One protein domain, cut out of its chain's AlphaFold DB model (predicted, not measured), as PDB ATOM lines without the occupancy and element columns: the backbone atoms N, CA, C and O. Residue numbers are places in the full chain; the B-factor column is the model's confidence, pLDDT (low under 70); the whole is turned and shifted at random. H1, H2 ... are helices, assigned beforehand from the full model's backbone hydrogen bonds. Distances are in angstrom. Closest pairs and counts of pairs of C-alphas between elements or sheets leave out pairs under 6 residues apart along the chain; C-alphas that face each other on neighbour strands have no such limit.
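What this domain is: This is residues 72 to 119 of the 121 residues of an uncharacterized protein of Auxenochlorella protothecoides (UniProt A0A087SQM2). A long arm of two helices set end to end, H1 then H2, leads into a small hook in which the chain turns through H3 and folds back with H4. Residues 72 to 94 stick out and make much of the length. The printed part has 48 residues with four named helices, H1 to H4 in chain order, and no named strand; its class is all helix. It is extended, with a radius of gyration of the C-alphas of 17.1 A and spans of 54 by 16 by 9 A.

How they stand to each other: H1, residues 72 to 83, and H2, residues 85 to 99, meet only through their link. H3, residues 103 to 108, is apart from H2. H4, residues 111 to 119, only just touches H2, with 3 pairs of C-alphas within 8 A, and H2 touches it with residues 98 to 99 alone; the closest C-alphas, of Ile 99 and Ala 118, are 6.7 A apart. Their steep tilt is 40 degrees, opposite ways. H3 and H4 are close but not clearly touching, the closest C-alphas, of Asp 105 and Leu 114, being 7.3 A apart. In H1, H2, H3 and H4 every O i to N i+4 pair is within hydrogen-bond range.

Where its parts are: H1 begins at C-alpha 72 (128.231, 179.735, 113.269) and is 16.8 A long; H2 is 21.2 A, H3 8.7 A and H4 12.6 A, ending at C-alpha 119 (164.293, 179.977, 98.380).

The domain as a whole: The C-alphas farthest apart, of Pro 72 and Thr 108, are 54.1 A apart. The printed part has no cut, and its three links are tight. pLDDT is under 70 at residues 98 to 101, 103 and 118 to 119.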
ATOM      1  N   PRO A  72     128.285 181.002 114.005       96.50
ATOM      2  CA  PRO A  72     128.231 179.735 113.269       96.50
ATOM      3  C   PRO A  72     129.246 179.669 112.124       96.50
ATOM      4  O   PRO A  72     129.906 178.649 111.951       96.50
ATOM      5  N   ALA A  73     129.434 180.764 111.381       97.19
ATOM      6  CA  ALA A  73     130.439 180.828 110.323       97.19
ATOM      7  C   ALA A  73     131.864 180.696 110.886       97.19
ATOM      8  O   ALA A  73     132.668 179.936 110.355       97.19
ATOM      9  N   ARG A  74     132.159 181.370 112.008       97.06
ATOM     10  CA  ARG A  74     133.452 181.246 112.701       97.06
ATOM     11  C   ARG A  74     133.718 179.814 113.168       97.06
ATOM     12  O   ARG A  74     134.828 179.331 112.989       97.06
ATOM     13  N   MET A  75     132.712 179.129 113.711       97.56
ATOM     14  CA  MET A  75     132.854 177.734 114.150       97.56
ATOM     15  C   MET A  75     133.167 176.783 112.988       97.56
ATOM     16  O   MET A  75     133.997 175.896 113.155       97.56
ATOM     17  N   ARG A  76     132.570 176.992 111.804       97.56
ATOM     18  CA  ARG A  76     132.884 176.204 110.596       97.56
ATOM     19  C   ARG A  76     134.343 176.367 110.172       97.56
ATOM     20  O   ARG A  76     135.046 175.379 110.026       97.56
ATOM     21  N   VAL A  77     134.818 177.611 110.100       97.25
ATOM     22  CA  VAL A  77     136.217 177.919 109.758       97.25
ATOM     23  C   VAL A  77     137.190 177.315 110.776       97.25
ATOM     24  O   VAL A  77     138.263 176.840 110.411       97.25
ATOM     25  N   ILE A  78     136.844 177.320 112.066       96.94
ATOM     26  CA  ILE A  78     137.665 176.675 113.099       96.94
ATOM     27  C   ILE A  78     137.733 175.161 112.861       96.94
ATOM     28  O   ILE A  78     138.826 174.605 112.892       96.94
ATOM     29  N   ALA A  79     136.603 174.508 112.578       97.56
ATOM     30  CA  ALA A  79     136.565 173.071 112.310       97.56
ATOM     31  C   ALA A  79     137.395 172.682 111.072       97.56
ATOM     32  O   ALA A  79     138.190 171.750 111.140       97.56
ATOM     33  N   GLU A  80     137.281 173.439 109.978       96.56
ATOM     34  CA  GLU A  80     138.083 173.239 108.760       96.56
ATOM     35  C   GLU A  80     139.587 173.386 109.035       96.56
ATOM     36  O   GLU A  80     140.400 172.577 108.590       96.56
ATOM     37  N   ASN A  81     139.970 174.395 109.821       95.62
ATOM     38  CA  ASN A  81     141.367 174.611 110.189       95.62
ATOM     39  C   ASN A  81     141.933 173.503 111.082       95.62
ATOM     40  O   ASN A  81     143.116 173.192 110.954       95.62
ATOM     41  N   LEU A  82     141.113 172.940 111.976       96.19
ATOM     42  CA  LEU A  82     141.501 171.819 112.830       96.19
ATOM     43  C   LEU A  82     141.656 170.526 112.026       96.19
ATOM     44  O   LEU A  82     142.610 169.793 112.259       96.19
ATOM     45  N   ALA A  83     140.781 170.278 111.048       96.31
ATOM     46  CA  ALA A  83     140.878 169.103 110.182       96.31
ATOM     47  C   ALA A  83     142.188 169.082 109.369       96.31
ATOM     48  O   ALA A  83     142.818 168.040 109.242       96.31
ATOM     49  N   GLY A  84     142.640 170.238 108.867       94.50
ATOM     50  CA  GLY A  84     143.905 170.366 108.130       94.50
ATOM     51  C   GLY A  84     145.144 170.608 109.003       94.50
ATOM     52  O   GLY A  84     146.174 171.059 108.491       94.50
ATOM     53  N   MET A  85     145.054 170.419 110.323       94.94
ATOM     54  CA  MET A  85     146.120 170.819 111.244       94.94
ATOM     55  C   MET A  85     147.361 169.926 111.137       94.94
ATOM     56  O   MET A  85     148.475 170.453 111.117       94.94
ATOM     57  N   ASP A  86     147.186 168.611 111.009       94.94
ATOM     58  CA  ASP A  86     148.304 167.661 110.984       94.94
ATOM     59  C   ASP A  86     149.197 167.866 109.756       94.94
ATOM     60  O   ASP A  86     150.410 168.039 109.890       94.94
ATOM     61  N   GLU A  87     148.601 168.012 108.571       94.62
ATOM     62  CA  GLU A  87     149.345 168.321 107.343       94.62
ATOM     63  C   GLU A  87     150.127 169.638 107.451       94.62
ATOM     64  O   GLU A  87     151.258 169.760 106.974       94.62
ATOM     65  N   ARG A  88     149.536 170.660 108.085       94.06
ATOM     66  CA  ARG A  88     150.203 171.950 108.313       94.06
ATOM     67  C   ARG A  88     151.391 171.800 109.261       94.06
ATOM     68  O   ARG A  88     152.430 172.425 109.032       94.06
ATOM     69  N   ILE A  89     151.261 170.972 110.298       95.19
ATOM     70  CA  ILE A  89     152.349 170.661 111.231       95.19
ATOM     71  C   ILE A  89     153.484 169.942 110.498       95.19
ATOM     72  O   ILE A  89     154.646 170.314 110.677       95.19
ATOM     73  N   GLU A  90     153.174 168.950 109.665       94.31
ATOM     74  CA  GLU A  90     154.168 168.203 108.891       94.31
ATOM     75  C   GLU A  90     154.921 169.096 107.909       94.31
ATOM     76  O   GLU A  90     156.153 169.135 107.950       94.31
ATOM     77  N   LYS A  91     154.200 169.896 107.114       92.50
ATOM     78  CA  LYS A  91     154.798 170.876 106.191       92.50
ATOM     79  C   LYS A  91     155.724 171.843 106.925       92.50
ATOM     80  O   LYS A  91     156.853 172.075 106.499       92.50
ATOM     81  N   HIS A  92     155.294 172.363 108.075       89.31
ATOM     82  CA  HIS A  92     156.119 173.263 108.879       89.31
ATOM     83  C   HIS A  92     157.364 172.568 109.465       89.31
ATOM     84  O   HIS A  92     158.449 173.155 109.505       89.31
ATOM     85  N   ARG A  93     157.242 171.310 109.913       88.75
ATOM     86  CA  ARG A  93     158.384 170.515 110.400       88.75
ATOM     87  C   ARG A  93     159.381 170.220 109.278       88.75
ATOM     88  O   ARG A  93     160.580 170.349 109.521       88.75
ATOM     89  N   ALA A  94     158.906 169.854 108.087       82.19
ATOM     90  CA  ALA A  94     159.730 169.603 106.906       82.19
ATOM     91  C   ALA A  94     160.509 170.860 106.492       82.19
ATOM     92  O   ALA A  94     161.738 170.826 106.470       82.19
ATOM     93  N   ALA A  95     159.825 172.000 106.356       79.44
ATOM     94  CA  ALA A  95     160.461 173.280 106.046       79.44
ATOM     95  C   ALA A  95     161.559 173.652 107.064       79.44
ATOM     96  O   ALA A  95     162.648 174.096 106.702       79.44
ATOM     97  N   LYS A  96     161.337 173.417 108.367       76.56
ATOM     98  CA  LYS A  96     162.380 173.640 109.388       76.56
ATOM     99  C   LYS A  96     163.577 172.692 109.267       76.56
ATOM    100  O   LYS A  96     164.681 173.084 109.650       76.56
ATOM    101  N   ARG A  97     163.380 171.455 108.799       71.31
ATOM    102  CA  ARG A  97     164.481 170.511 108.535       71.31
ATOM    103  C   ARG A  97     165.294 170.948 107.321       71.31
ATOM    104  O   ARG A  97     166.510 170.932 107.411       71.31
ATOM    105  N   GLU A  98     164.647 171.412 106.258       64.62
ATOM    106  CA  GLU A  98     165.316 171.933 105.055       64.62
ATOM    107  C   GLU A  98     166.128 173.204 105.345       64.62
ATOM    108  O   GLU A  98     167.263 173.342 104.896       64.62
ATOM    109  N   ILE A  99     165.604 174.098 106.194       62.72
ATOM    110  CA  ILE A  99     166.332 175.293 106.654       62.72
ATOM    111  C   ILE A  99     167.587 174.917 107.460       62.72
ATOM    112  O   ILE A  99     168.575 175.659 107.454       62.72
ATOM    113  N   LYS A 100     167.595 173.767 108.150       63.09
ATOM    114  CA  LYS A 100     168.821 173.223 108.744       63.09
ATOM    115  C   LYS A 100     169.700 172.675 107.619       63.09
ATOM    116  O   LYS A 100     169.748 171.473 107.401       63.09
ATOM    117  N   ALA A 101     170.450 173.573 106.979       63.53
ATOM    118  CA  ALA A 101     171.469 173.269 105.979       63.53
ATOM    119  C   ALA A 101     172.266 172.008 106.347       63.53
ATOM    120  O   ALA A 101     172.619 171.829 107.527       63.53
ATOM    121  N   SER A 102     172.529 171.154 105.351       70.50
ATOM    122  CA  SER A 102     173.362 169.960 105.515       70.50
ATOM    123  C   SER A 102     174.724 170.348 106.102       70.50
ATOM    124  O   SER A 102     175.169 171.488 105.955       70.50
ATOM    125  N   LEU A 103     175.391 169.429 106.807       69.44
ATOM    126  CA  LEU A 103     176.699 169.713 107.416       69.44
ATOM    127  C   LEU A 103     177.695 170.246 106.370       69.44
ATOM    128  O   LEU A 103     178.415 171.203 106.636       69.44
ATOM    129  N   ILE A 104     177.650 169.678 105.161       74.69
ATOM    130  CA  ILE A 104     178.450 170.097 104.007       74.69
ATOM    131  C   ILE A 104     178.057 171.505 103.559       74.69
ATOM    132  O   ILE A 104     178.928 172.353 103.397       74.69
ATOM    133  N   ASP A 105     176.764 171.801 103.430       73.75
ATOM    134  CA  ASP A 105     176.296 173.135 103.043       73.75
ATOM    135  C   ASP A 105     176.674 174.205 104.089       73.75
ATOM    136  O   ASP A 105     177.014 175.324 103.723       73.75
ATOM    137  N   ARG A 106     176.694 173.882 105.392       70.44
ATOM    138  CA  ARG A 106     177.161 174.819 106.440       70.44
ATOM    139  C   ARG A 106     178.663 175.079 106.402       70.44
ATOM    140  O   ARG A 106     179.084 176.160 106.799       70.44
ATOM    141  N   LEU A 107     179.450 174.087 105.990       77.62
ATOM    142  CA  LEU A 107     180.909 174.185 105.900       77.62
ATOM    143  C   LEU A 107     181.366 174.865 104.603       77.62
ATOM    144  O   LEU A 107     182.419 175.492 104.584       77.62
ATOM    145  N   THR A 108     180.583 174.742 103.528       81.50
ATOM    146  CA  THR A 108     180.970 175.188 102.177       81.50
ATOM    147  C   THR A 108     180.261 176.456 101.714       81.50
ATOM    148  O   THR A 108     180.770 177.138 100.826       81.50
ATOM    149  N   MET A 109     179.107 176.807 102.295       81.38
ATOM    150  CA  MET A 109     178.323 177.971 101.882       81.38
ATOM    151  C   MET A 109     178.177 179.005 102.991       81.38
ATOM    152  O   MET A 109     177.997 178.702 104.169       81.38
ATOM    153  N   THR A 110     178.164 180.272 102.585       79.88
ATOM    154  CA  THR A 110     177.859 181.377 103.497       79.88
ATOM    155  C   THR A 110     176.362 181.410 103.847       79.88
ATOM    156  O   THR A 110     175.519 180.992 103.043       79.88
ATOM    157  N   PRO A 111     175.963 181.995 104.994       72.44
ATOM    158  CA  PRO A 111     174.552 182.086 105.389       72.44
ATOM    159  C   PRO A 111     173.633 182.751 104.349       72.44
ATOM    160  O   PRO A 111     172.447 182.430 104.273       72.44
ATOM    161  N   LYS A 112     174.165 183.670 103.529       77.38
ATOM    162  CA  LYS A 112     173.419 184.332 102.446       77.38
ATOM    163  C   LYS A 112     173.125 183.369 101.288       77.38
ATOM    164  O   LYS A 112     172.000 183.354 100.796       77.38
ATOM    165  N   GLN A 113     174.102 182.546 100.906       79.69
ATOM    166  CA  GLN A 113     173.963 181.529  99.856       79.69
ATOM    167  C   GLN A 113     173.015 180.399 100.287       79.69
ATOM    168  O   GLN A 113     172.161 179.992  99.504       79.69
ATOM    169  N   LEU A 114     173.066 179.983 101.558       74.25
ATOM    170  CA  LEU A 114     172.126 179.007 102.129       74.25
ATOM    171  C   LEU A 114     170.664 179.463 102.020       74.25
ATOM    172  O   LEU A 114     169.795 178.691 101.623       74.25
ATOM    173  N   ARG A 115     170.388 180.737 102.330       70.00
ATOM    174  CA  ARG A 115     169.037 181.312 102.221       70.00
ATOM    175  C   ARG A 115     168.560 181.435 100.777       70.00
ATOM    176  O   ARG A 115     167.366 181.321 100.543       70.00
ATOM    177  N   GLN A 116     169.464 181.693  99.829       78.38
ATOM    178  CA  GLN A 116     169.122 181.735  98.405       78.38
ATOM    179  C   GLN A 116     168.788 180.336  97.876       78.38
ATOM    180  O   GLN A 116     167.741 180.181  97.258       78.38
ATOM    181  N   LYS A 117     169.596 179.320  98.215       73.06
ATOM    182  CA  LYS A 117     169.349 177.907  97.875       73.06
ATOM    183  C   LYS A 117     168.010 177.404  98.429       73.06
ATOM    184  O   LYS A 117     167.247 176.778  97.707       73.06
ATOM    185  N   ALA A 118     167.694 177.740  99.682       68.19
ATOM    186  CA  ALA A 118     166.426 177.375 100.327       68.19
ATOM    187  C   ALA A 118     165.194 178.133  99.792       68.19
ATOM    188  O   ALA A 118     164.076 177.806 100.167       68.19
ATOM    189  N   LYS A 119     165.381 179.185  98.983       66.12
ATOM    190  CA  LYS A 119     164.293 179.977  98.380       66.12
ATOM    191  C   LYS A 119     164.066 179.624  96.904       66.12
ATOM    192  O   LYS A 119     163.073 180.063  96.332       66.12
TER     193      LYS A 119